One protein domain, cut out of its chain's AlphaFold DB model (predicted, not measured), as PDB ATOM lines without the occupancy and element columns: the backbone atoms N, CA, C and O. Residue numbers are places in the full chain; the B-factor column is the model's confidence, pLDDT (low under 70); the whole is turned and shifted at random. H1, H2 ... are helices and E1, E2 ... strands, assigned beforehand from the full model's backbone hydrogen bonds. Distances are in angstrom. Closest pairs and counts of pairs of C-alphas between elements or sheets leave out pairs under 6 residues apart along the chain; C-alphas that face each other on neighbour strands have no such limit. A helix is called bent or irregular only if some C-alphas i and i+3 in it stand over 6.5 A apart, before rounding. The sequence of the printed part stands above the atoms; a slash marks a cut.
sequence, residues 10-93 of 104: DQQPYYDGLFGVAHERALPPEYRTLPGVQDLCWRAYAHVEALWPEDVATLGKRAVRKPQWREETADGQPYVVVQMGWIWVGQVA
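AT A GLANCE: This is residues 10 to 93 of the 104 residues of an uncharacterized protein of Hymenobacter sp. HDW8 (UniProt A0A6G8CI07). A long, strongly twisted two-strand ribbon of E1 and E3 makes the longest axis, and at one end of it the short strand E2 pairs with the first part of E3, with the irregular helix H2 packed on the ribbon there. Toward the other end, a long link with no named element, residues 17 to 39, leads from the small helix H1, off to one side, past E1, pairing briefly with it, and back to the start of E1. The printed part has 84 residues with two named helices and three named strands, in the order H1, E1, H2, E2, E3; the sheet runs E1, E3, E2, antiparallel throughout, and the class is mixed, helices and strands. The whole is loose, with a radius of gyration of the C-alphas of 16.0 A and spans of 43 by 29 by 20 A.

IN THESE COORDINATES: H1, residues 10 to 16, begins with C-alpha 10 at (289.578, 251.225, 258.016) and is irregular, C-alphas 10 and 13 being 7.4 A apart. E1, residues 40 to 51, is 33.0 A from first to last C-alpha, beginning at (288.720, 233.060, 257.983). H2, residues 53 to 63, 12.4 A long, is irregular too, with C-alphas 58 and 61 9.0 A apart. E2 is residues 68 to 72, 13.6 A long. E3, residues 78 to 92, is 38.5 A long, bends by 66 degrees at residue 85 and ends with C-alpha 92 at (287.520, 237.196, 255.745).

HOW THE PARTS SIT: E1 and E3 are antiparallel neighbours at 164 degrees; N 41 and O 91 are 2.8 A apart and N 80 and O 51 2.8 A, both within hydrogen-bond range. E3 and E2 form a hairpin at 110 degrees, with N 69 and O 81 within hydrogen-bond range at 3.0 A. E1 and E2 are the edge strands. Residues 22 to 23 pair antiparallel with residues 44 to 45 of E1. H2 is on the sheet at a height of 9.2 A; it lies over E3 and only just over E1, with 3 C-alphas there, and runs along the strands, at 20 degrees to E3 on the local plane. The closest C-alphas of H2 and E3, those of Pro 53 and Tyr 79, are 6.0 A apart. E1, H2 and E2 form a split strand-helix-strand unit, two strands running the same way with E3 between them, and its crossover is right-handed. H1 is not on the sheet and is apart from H2, E2 and E3. Of the O i to N i+4 pairs, 2 of 3 are within hydrogen-bond range in H1 and 0 of 7 in H2, where 4 of 8 O i to N i+3 pairs are.

THE WHOLE: The C-alphas of Pro 35 and Gly 76, the two farthest apart, are 47.0 A apart. The printed part has no cut. The link from H1 to E1 is long, 23 residues; the other three are tight. The mean pLDDT of the printed part is 84.0, and residues 10, 12, 62 to 64 and 93 are under 70.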
ATOM      1  N   ASP A  10     288.805 249.992 258.237       67.81
ATOM      2  CA  ASP A  10     289.578 251.225 258.016       67.81
ATOM      3  C   ASP A  10     291.091 251.070 258.240       67.81
ATOM      4  O   ASP A  10     291.882 251.892 257.786       67.81
ATOM      5  N   GLN A  11     291.515 250.024 258.951       71.06
ATOM      6  CA  GLN A  11     292.926 249.731 259.213       71.06
ATOM      7  C   GLN A  11     293.480 248.650 258.279       71.06
ATOM      8  O   GLN A  11     294.676 248.364 258.316       71.06
ATOM      9  N   GLN A  12     292.645 248.047 257.431       69.56
ATOM     10  CA  GLN A  12     293.057 246.956 256.551       69.56
ATOM     11  C   GLN A  12     294.231 247.335 255.623       69.56
ATOM     12  O   GLN A  12     295.200 246.577 255.606       69.56
ATOM     13  N   PRO A  13     294.258 248.520 254.968       73.06
ATOM     14  CA  PRO A  13     295.391 248.909 254.120       73.06
ATOM     15  C   PRO A  13     296.711 249.049 254.887       73.06
ATOM     16  O   PRO A  13     297.776 248.764 254.345       73.06
ATOM     17  N   TYR A  14     296.644 249.476 256.153       71.56
ATOM     18  CA  TYR A  14     297.821 249.571 257.012       71.56
ATOM     19  C   TYR A  14     298.405 248.180 257.277       71.56
ATOM     20  O   TYR A  14     299.595 247.971 257.072       71.56
ATOM     21  N   TYR A  15     297.568 247.206 257.652       70.56
ATOM     22  CA  TYR A  15     298.027 245.842 257.927       70.56
ATOM     23  C   TYR A  15     298.447 245.067 256.674       70.56
ATOM     24  O   TYR A  15     299.371 244.261 256.760       70.56
ATOM     25  N   ASP A  16     297.834 245.325 255.518       72.38
ATOM     26  CA  ASP A  16     298.216 244.677 254.257       72.38
ATOM     27  C   ASP A  16     299.660 245.021 253.841       72.38
ATOM     28  O   ASP A  16     300.332 244.195 253.226       72.38
ATOM     29  N   GLY A  17     300.165 246.203 254.220       74.62
ATOM     30  CA  GLY A  17     301.547 246.622 253.958       74.62
ATOM     31  C   GLY A  17     302.578 246.164 254.997       74.62
ATOM     32  O   GLY A  17     303.776 246.300 254.756       74.62
ATOM     33  N   LEU A  18     302.149 245.639 256.151       75.62
ATOM     34  CA  LEU A  18     303.061 245.274 257.245       75.62
ATOM     35  C   LEU A  18     303.730 243.913 257.058       75.62
ATOM     36  O   LEU A  18     304.784 243.660 257.644       75.62
ATOM     37  N   PHE A  19     303.107 243.014 256.303       78.06
ATOM     38  CA  PHE A  19     303.552 241.632 256.214       78.06
ATOM     39  C   PHE A  19     304.213 241.346 254.867       78.06
ATOM     40  O   PHE A  19     303.755 241.793 253.821       78.06
ATOM     41  N   GLY A  20     305.303 240.577 254.906       79.38
ATOM     42  CA  GLY A  20     306.027 240.150 253.711       79.38
ATOM     43  C   GLY A  20     305.334 239.003 252.971       79.38
ATOM     44  O   GLY A  20     304.116 238.956 252.816       79.38
ATOM     45  N   VAL A  21     306.119 238.031 252.515       85.50
ATOM     46  CA  VAL A  21     305.597 236.885 251.760       85.50
ATOM     47  C   VAL A  21     304.779 235.960 252.668       85.50
ATOM     48  O   VAL A  21     305.193 235.616 253.777       85.50
ATOM     49  N   ALA A  22     303.606 235.546 252.185       87.19
ATOM     50  CA  ALA A  22     302.783 234.546 252.851       87.19
ATOM     51  C   ALA A  22     303.356 233.136 252.634       87.19
ATOM     52  O   ALA A  22     303.773 232.778 251.536       87.19
ATOM     53  N   HIS A  23     303.309 232.315 253.676       88.12
ATOM     54  CA  HIS A  23     303.754 230.930 253.680       88.12
ATOM     55  C   HIS A  23     302.612 229.995 254.076       88.12
ATOM     56  O   HIS A  23     301.799 230.300 254.954       88.12
ATOM     57  N   GLU A  24     302.594 228.809 253.472       88.06
ATOM     58  CA  GLU A  24     301.669 227.746 253.851       88.06
ATOM     59  C   GLU A  24     302.114 227.107 255.170       88.06
ATOM     60  O   GLU A  24     303.066 226.327 255.235       88.06
ATOM     61  N   ARG A  25     301.424 227.457 256.260       89.31
ATOM     62  CA  ARG A  25     301.586 226.804 257.560       89.31
ATOM     63  C   ARG A  25     300.246 226.614 258.239       89.31
ATOM     64  O   ARG A  25     299.422 227.523 258.285       89.31
ATOM     65  N   ALA A  26     300.079 225.450 258.859       88.62
ATOM     66  CA  ALA A  26     298.913 225.174 259.680       88.62
ATOM     67  C   ALA A  26     298.818 226.157 260.856       88.62
ATOM     68  O   ALA A  26     299.825 226.499 261.485       88.62
ATOM     69  N   LEU A  27     297.589 226.564 261.169       87.94
ATOM     70  CA  LEU A  27     297.295 227.351 262.356       87.94
ATOM     71  C   LEU A  27     297.628 226.528 263.621       87.94
ATOM     72  O   LEU A  27     297.279 225.333 263.673       87.94
ATOM     73  N   PRO A  28     298.287 227.132 264.627       87.88
ATOM     74  CA  PRO A  28     298.551 226.501 265.909       87.88
ATOM     75  C   PRO A  28     297.266 225.953 266.554       87.88
ATOM     76  O   PRO A  28     296.218 226.599 266.443       87.88
ATOM     77  N   PRO A  29     297.303 224.762 267.184       88.06
ATOM     78  CA  PRO A  29     296.121 224.126 267.769       88.06
ATOM     79  C   PRO A  29     295.330 225.028 268.722       88.06
ATOM     80  O   PRO A  29     294.103 225.018 268.679       88.06
ATOM     81  N   GLU A  30     296.023 225.846 269.512       85.38
ATOM     82  CA  GLU A  30     295.447 226.790 270.474       85.38
ATOM     83  C   GLU A  30     294.528 227.842 269.837       85.38
ATOM     84  O   GLU A  30     293.634 228.363 270.498       85.38
ATOM     85  N   TYR A  31     294.712 228.136 268.549       83.81
ATOM     86  CA  TYR A  31     293.885 229.094 267.826       83.81
ATOM     87  C   TYR A  31     292.718 228.441 267.090       83.81
ATOM     88  O   TYR A  31     291.733 229.114 266.801       83.81
ATOM     89  N   ARG A  32     292.771 227.126 266.835       85.19
ATOM     90  CA  ARG A  32     291.710 226.393 266.114       85.19
ATOM     91  C   ARG A  32     290.391 226.324 266.878       85.19
ATOM     92  O   ARG A  32     289.365 226.010 266.285       85.19
ATOM     93  N   THR A  33     290.419 226.583 268.180       86.06
ATOM     94  CA  THR A  33     289.233 226.591 269.043       86.06
ATOM     95  C   THR A  33     288.614 227.978 269.191       86.06
ATOM     96  O   THR A  33     287.609 228.113 269.885       86.06
ATOM     97  N   LEU A  34     289.203 229.020 268.590       84.38
ATOM     98  CA  LEU A  34     288.656 230.369 268.681       84.38
ATOM     99  C   LEU A  34     287.343 230.481 267.880       84.38
ATOM    100  O   LEU A  34     287.267 229.983 266.755       84.38
ATOM    101  N   PRO A  35     286.304 231.147 268.417       81.75
ATOM    102  CA  PRO A  35     285.068 231.392 267.678       81.75
ATOM    103  C   PRO A  35     285.329 232.129 266.357       81.75
ATOM    104  O   PRO A  35     286.102 233.083 266.324       81.75
ATOM    105  N   GLY A  36     284.692 231.684 265.271       82.62
ATOM    106  CA  GLY A  36     284.828 232.294 263.941       82.62
ATOM    107  C   GLY A  36     286.159 232.020 263.228       82.62
ATOM    108  O   GLY A  36     286.349 232.464 262.101       82.62
ATOM    109  N   VAL A  37     287.082 231.252 263.827       86.62
ATOM    110  CA  VAL A  37     288.382 230.927 263.206       86.62
ATOM    111  C   VAL A  37     288.232 230.159 261.889       86.62
ATOM    112  O   VAL A  37     289.078 230.283 261.008       86.62
ATOM    113  N   GLN A  38     287.163 229.371 261.745       85.38
ATOM    114  CA  GLN A  38     286.902 228.571 260.545       85.38
ATOM    115  C   GLN A  38     286.346 229.408 259.384       85.38
ATOM    116  O   GLN A  38     286.456 228.984 258.238       85.38
ATOM    117  N   ASP A  39     285.820 230.601 259.664       86.19
ATOM    118  CA  ASP A  39     285.255 231.509 258.657       86.19
ATOM    119  C   ASP A  39     286.326 232.405 258.005       86.19
ATOM    120  O   ASP A  39     286.025 233.244 257.153       86.19
ATOM    121  N   LEU A  40     287.589 232.246 258.416       86.00
ATOM    122  CA  LEU A  40     288.720 233.060 257.983       86.00
ATOM    123  C   LEU A  40     289.687 232.260 257.109       86.00
ATOM    124  O   LEU A  40     290.024 231.107 257.381       86.00
ATOM    125  N   CYS A  41     290.211 232.923 256.083       86.00
ATOM    126  CA  CYS A  41     291.350 232.453 255.315       86.00
ATOM    127  C   CYS A  41     292.635 232.856 256.041       86.00
ATOM    128  O   CYS A  41     292.959 234.040 256.140       86.00
ATOM    129  N   TRP A  42     293.374 231.869 256.544       86.94
ATOM    130  CA  TRP A  42     294.600 232.103 257.301       86.94
ATOM    131  C   TRP A  42     295.836 232.069 256.413       86.94
ATOM    132  O   TRP A  42     296.017 231.152 255.611       86.94
ATOM    133  N   ARG A  43     296.728 233.036 256.618       88.81
ATOM    134  CA  ARG A  43     298.071 233.072 256.034       88.81
ATOM    135  C   ARG A  43     299.101 233.229 257.139       88.81
ATOM    136  O   ARG A  43     298.859 233.943 258.111       88.81
ATOM    137  N   ALA A  44     300.237 232.549 257.006       91.00
ATOM    138  CA  ALA A  44     301.347 232.684 257.941       91.00
ATOM    139  C   ALA A  44     302.454 233.538 257.324       91.00
ATOM    140  O   ALA A  44     302.822 233.340 256.173       91.00
ATOM    141  N   TYR A  45     303.024 234.441 258.106       89.88
ATOM    142  CA  TYR A  45     304.101 235.331 257.695       89.88
ATOM    143  C   TYR A  45     305.279 235.159 258.639       89.88
ATOM    144  O   TYR A  45     305.094 234.958 259.845       89.88
ATOM    145  N   ALA A  46     306.496 235.212 258.104       89.75
ATOM    146  CA  ALA A  46     307.686 235.197 258.938       89.75
ATOM    147  C   ALA A  46     307.715 236.480 259.782       89.75
ATOM    148  O   ALA A  46     307.709 237.585 259.247       89.75
ATOM    149  N   HIS A  47     307.747 236.332 261.107       88.44
ATOM    150  CA  HIS A  47     308.040 237.458 261.985       88.44
ATOM    151  C   HIS A  47     309.548 237.651 261.987       88.44
ATOM    152  O   HIS A  47     310.265 236.771 262.475       88.44
ATOM    153  N   VAL A  48     310.014 238.752 261.409       88.88
ATOM    154  CA  VAL A  48     311.436 239.050 261.246       88.88
ATOM    155  C   VAL A  48     311.793 240.355 261.943       88.88
ATOM    156  O   VAL A  48     310.998 241.290 261.951       88.88
ATOM    157  N   GLU A  49     312.994 240.408 262.502       87.88
ATOM    158  CA  GLU A  49     313.599 241.630 263.030       87.88
ATOM    159  C   GLU A  49     314.869 241.930 262.231       87.88
ATOM    160  O   GLU A  49     315.673 241.028 261.980       87.88
ATOM    161  N   ALA A  50     315.024 243.187 261.807       89.75
ATOM    162  CA  ALA A  50     316.233 243.688 261.165       89.75
ATOM    163  C   ALA A  50     317.123 244.327 262.231       89.75
ATOM    164  O   ALA A  50     316.679 245.198 262.978       89.75
ATOM    165  N   LEU A  51     318.360 243.855 262.323       88.88
ATOM    166  CA  LEU A  51     319.276 244.182 263.406       88.88
ATOM    167  C   LEU A  51     320.640 244.509 262.833       88.88
ATOM    168  O   LEU A  51     321.104 243.854 261.894       88.88
ATOM    169  N   TRP A  52     321.319 245.467 263.444       90.69
ATOM    170  CA  TRP A  52     322.721 245.681 263.137       90.69
ATOM    171  C   TRP A  52     323.567 244.523 263.679       90.69
ATOM    172  O   TRP A  52     323.190 243.905 264.683       90.69
ATOM    173  N   PRO A  53     324.691 244.175 263.029       85.19
ATOM    174  CA  PRO A  53     325.544 243.068 263.461       85.19
ATOM    175  C   PRO A  53     325.945 243.126 264.945       85.19
ATOM    176  O   PRO A  53     326.006 242.089 265.607       85.19
ATOM    177  N   GLU A  54     326.181 244.324 265.476       85.44
ATOM    178  CA  GLU A  54     326.478 244.595 266.884       85.44
ATOM    179  C   GLU A  54     325.311 244.256 267.825       85.44
ATOM    180  O   GLU A  54     325.531 243.725 268.918       85.44
ATOM    181  N   ASP A  55     324.072 244.466 267.380       84.25
ATOM    182  CA  ASP A  55     322.864 244.231 268.170       84.25
ATOM    183  C   ASP A  55     322.494 242.745 268.225       84.25
ATOM    184  O   ASP A  55     321.870 242.291 269.186       84.25
ATOM    185  N   VAL A  56     322.939 241.937 267.254       78.00
ATOM    186  CA  VAL A  56     322.684 240.483 267.233       78.00
ATOM    187  C   VAL A  56     323.206 239.802 268.503       78.00
ATOM    188  O   VAL A  56     322.579 238.872 269.020       78.00
ATOM    189  N   ALA A  57     324.325 240.280 269.054       76.12
ATOM    190  CA  ALA A  57     324.892 239.746 270.291       76.12
ATOM    191  C   ALA A  57     323.985 239.984 271.515       76.12
ATOM    192  O   ALA A  57     324.001 239.186 272.458       76.12
ATOM    193  N   THR A  58     323.161 241.038 271.492       79.31
ATOM    194  CA  THR A  58     322.294 241.428 272.617       79.31
ATOM    195  C   THR A  58     321.057 240.538 272.753       79.31
ATOM    196  O   THR A  58     320.564 240.326 273.860       79.31
ATOM    197  N   LEU A  59     320.609 239.904 271.664       71.44
ATOM    198  CA  LEU A  59     319.462 238.984 271.661       71.44
ATOM    199  C   LEU A  59     319.734 237.634 272.351       71.44
ATOM    200  O   LEU A  59     318.837 236.795 272.514       71.44
ATOM    201  N   GLY A  60     320.980 237.407 272.769       70.62
ATOM    202  CA  GLY A  60     321.398 236.235 273.521       70.62
ATOM    203  C   GLY A  60     321.329 234.921 272.732       70.62
ATOM    204  O   GLY A  60     321.017 234.846 271.543       70.62
ATOM    205  N   LYS A  61     321.608 233.809 273.427       70.50
ATOM    206  CA  LYS A  61     321.778 232.472 272.815       70.50
ATOM    207  C   LYS A  61     320.542 231.946 272.070       70.50
ATOM    208  O   LYS A  61     320.664 231.013 271.277       70.50
ATOM    209  N   ARG A  62     319.352 232.492 272.345       63.72
ATOM    210  CA  ARG A  62     318.091 232.039 271.740       63.72
ATOM    211  C   ARG A  62     317.907 232.570 270.318       63.72
ATOM    212  O   ARG A  62     317.285 231.872 269.521       63.72
ATOM    213  N   ALA A  63     318.455 233.742 269.996       66.00
ATOM    214  CA  ALA A  63     318.397 234.302 268.647       66.00
ATOM    215  C   ALA A  63     319.459 233.720 267.711       66.00
ATOM    216  O   ALA A  63     319.151 233.438 266.563       66.00
ATOM    217  N   VAL A  64     320.644 233.382 268.229       69.06
ATOM    218  CA  VAL A  64     321.736 232.764 267.445       69.06
ATOM    219  C   VAL A  64     321.330 231.435 266.784       69.06
ATOM    220  O   VAL A  64     321.914 231.027 265.786       69.06
ATOM    221  N   ARG A  65     320.328 230.732 267.330       79.50
ATOM    222  CA  ARG A  65     319.821 229.462 266.778       79.50
ATOM    223  C   ARG A  65     318.648 229.628 265.810       79.50
ATOM    224  O   ARG A  65     318.140 228.626 265.310       79.50
ATOM    225  N   LYS A  66     318.155 230.850 265.607       83.56
ATOM    226  CA  LYS A  66     317.037 231.118 264.699       83.56
ATOM    227  C   LYS A  66     317.548 231.238 263.260       83.56
ATOM    228  O   LYS A  66     318.708 231.596 263.066       83.56
ATOM    229  N   PRO A  67     316.704 230.947 262.253       88.19
ATOM    230  CA  PRO A  67     317.027 231.273 260.871       88.19
ATOM    231  C   PRO A  67     317.373 232.759 260.761       88.19
ATOM    232  O   PRO A  67     316.621 233.602 261.250       88.19
ATOM    233  N   GLN A  68     318.514 233.056 260.150       89.00
ATOM    234  CA  GLN A  68     318.981 234.418 259.930       89.00
ATOM    235  C   GLN A  68     319.744 234.505 258.610       89.00
ATOM    236  O   GLN A  68     320.396 233.539 258.206       89.00
ATOM    237  N   TRP A  69     319.670 235.654 257.955       90.56
ATOM    238  CA  TRP A  69     320.406 235.953 256.730       90.56
ATOM    239  C   TRP A  69     320.896 237.399 256.755       90.56
ATOM    240  O   TRP A  69     320.497 238.188 257.612       90.56
ATOM    241  N   ARG A  70     321.831 237.717 255.862       91.44
ATOM    242  CA  ARG A  70     322.404 239.056 255.737       91.44
ATOM    243  C   ARG A  70     321.774 239.761 254.552       91.44
ATOM    244  O   ARG A  70     321.575 239.133 253.517       91.44
ATOM    245  N   GLU A  71     321.513 241.039 254.736       92.88
ATOM    246  CA  GLU A  71     320.995 241.957 253.727       92.88
ATOM    247  C   GLU A  71     321.788 243.264 253.807       92.88
ATOM    248  O   GLU A  71     322.543 243.494 254.759       92.88
ATOM    249  N   GLU A  72     321.613 244.124 252.812       95.06
ATOM    250  CA  GLU A  72     322.243 245.441 252.755       95.06
ATOM    251  C   GLU A  72     321.173 246.525 252.650       95.06
ATOM    252  O   GLU A  72     320.159 246.363 251.965       95.06
ATOM    253  N   THR A  73     321.365 247.636 253.361       91.75
ATOM    254  CA  THR A  73     320.511 248.813 253.175       91.75
ATOM    255  C   THR A  73     320.735 249.412 251.785       91.75
ATOM    256  O   THR A  73     321.701 249.086 251.096       91.75
ATOM    257  N   ALA A  74     319.880 250.358 251.384       91.94
ATOM    258  CA  ALA A  74     320.070 251.100 250.136       91.94
ATOM    259  C   ALA A  74     321.446 251.800 250.048       91.94
ATOM    260  O   ALA A  74     321.967 251.985 248.951       91.94
ATOM    261  N   ASP A  75     322.047 252.126 251.198       92.44
ATOM    262  CA  ASP A  75     323.369 252.753 251.314       92.44
ATOM    263  C   ASP A  75     324.524 251.733 251.429       92.44
ATOM    264  O   ASP A  75     325.660 252.106 251.730       92.44
ATOM    265  N   GLY A  76     324.251 250.439 251.233       92.44
ATOM    266  CA  GLY A  76     325.247 249.363 251.284       92.44
ATOM    267  C   GLY A  76     325.694 248.974 252.696       92.44
ATOM    268  O   GLY A  76     326.729 248.329 252.855       92.44
ATOM    269  N   GLN A  77     324.959 249.373 253.740       92.12
ATOM    270  CA  GLN A  77     325.296 248.981 255.110       92.12
ATOM    271  C   GLN A  77     324.746 247.582 255.414       92.12
ATOM    272  O   GLN A  77     323.544 247.360 255.241       92.12
ATOM    273  N   PRO A  78     325.581 246.637 255.882       93.31
ATOM    274  CA  PRO A  78     325.135 245.282 256.150       93.31
ATOM    275  C   PRO A  78     324.298 245.227 257.428       93.31
ATOM    276  O   PRO A  78     324.707 245.718 258.480       93.31
ATOM    277  N   TYR A  79     323.165 244.540 257.359       91.75
ATOM    278  CA  TYR A  79     322.347 244.203 258.516       91.75
ATOM    279  C   TYR A  79     321.972 242.719 258.500       91.75
ATOM    280  O   TYR A  79     322.137 242.004 257.507       91.75
ATOM    281  N   VAL A  80     321.517 242.223 259.644       90.81
ATOM    282  CA  VAL A  80     321.095 240.835 259.825       90.81
ATOM    283  C   VAL A  80     319.591 240.805 260.015       90.81
ATOM    284  O   VAL A  80     319.047 241.490 260.878       90.81
ATOM    285  N   VAL A  81     318.916 239.974 259.230       90.62
ATOM    286  CA  VAL A  81     317.502 239.672 259.423       90.62
ATOM    287  C   VAL A  81     317.391 238.371 260.198       90.62
ATOM    288  O   VAL A  81     317.929 237.349 259.772       90.62
ATOM    289  N   VAL A  82     316.693 238.397 261.332       89.38
ATOM    290  CA  VAL A  82     316.482 237.221 262.187       89.38
ATOM    291  C   VAL A  82     315.005 236.856 262.203       89.38
ATOM    292  O   VAL A  82     314.151 237.672 262.541       89.38
ATOM    293  N   GLN A  83     314.685 235.598 261.895       90.38
ATOM    294  CA  GLN A  83     313.318 235.098 261.983       90.38
ATOM    295  C   GLN A  83     312.945 234.741 263.428       90.38
ATOM    296  O   GLN A  83     313.234 233.656 263.951       90.38
ATOM    297  N   MET A  84     312.206 235.639 264.067       86.69
ATOM    298  CA  MET A  84     311.755 235.532 265.450       86.69
ATOM    299  C   MET A  84     310.582 234.570 265.629       86.69
ATOM    300  O   MET A  84     310.449 233.963 266.698       86.69
ATOM    301  N   GLY A  85     309.796 234.324 264.582       88.38
ATOM    302  CA  GLY A  85     308.710 233.351 264.624       88.38
ATOM    303  C   GLY A  85     307.792 233.427 263.415       88.38
ATOM    304  O   GLY A  85     308.237 233.647 262.289       88.38
ATOM    305  N   TRP A  86     306.507 233.214 263.679       89.12
ATOM    306  CA  TRP A  86     305.438 233.252 262.692       89.12
ATOM    307  C   TRP A  86     304.287 234.094 263.223       89.12
ATOM    308  O   TRP A  86     303.946 234.001 264.403       89.12
ATOM    309  N   ILE A  87     303.704 234.892 262.341       88.25
ATOM    310  CA  ILE A  87     302.464 235.631 262.568       88.25
ATOM    311  C   ILE A  87     301.401 234.992 261.686       88.25
ATOM    312  O   ILE A  87     301.641 234.767 260.503       88.25
ATOM    313  N   TRP A  88     300.236 234.696 262.253       88.88
ATOM    314  CA  TRP A  88     299.084 234.214 261.496       88.88
ATOM    315  C   TRP A  88     298.074 235.342 261.347       88.88
ATOM    316  O   TRP A  88     297.654 235.929 262.341       88.88
ATOM    317  N   VAL A  89     297.675 235.620 260.109       85.94
ATOM    318  CA  VAL A  89     296.672 236.634 259.771       85.94
ATOM    319  C   VAL A  89     295.472 235.922 259.169       85.94
ATOM    320  O   VAL A  89     295.607 235.215 258.170       85.94
ATOM    321  N   GLY A  90     294.313 236.079 259.803       86.19
ATOM    322  CA  GLY A  90     293.038 235.569 259.316       86.19
ATOM    323  C   GLY A  90     292.283 236.684 258.611       86.19
ATOM    324  O   GLY A  90     291.967 237.696 259.231       86.19
ATOM    325  N   GLN A  91     292.005 236.510 257.324       81.38
ATOM    326  CA  GLN A  91     291.230 237.460 256.532       81.38
ATOM    327  C   GLN A  91     289.887 236.837 256.173       81.38
ATOM    328  O   GLN A  91     289.821 235.678 255.763       81.38
ATOM    329  N   VAL A  92     288.808 237.604 256.310       80.69
ATOM    330  CA  VAL A  92     287.520 237.196 255.745       80.69
ATOM    331  C   VAL A  92     287.700 237.189 254.230       80.69
ATOM    332  O   VAL A  92     288.207 238.164 253.671       80.69
ATOM    333  N   ALA A  93     287.317 236.102 253.558       65.56
ATOM    334  CA  ALA A  93     287.309 236.095 252.102       65.56
ATOM    335  C   ALA A  93     286.488 237.303 251.614       65.56
ATOM    336  O   ALA A  93     285.404 237.544 252.162       65.56
TER     337      ALA A  93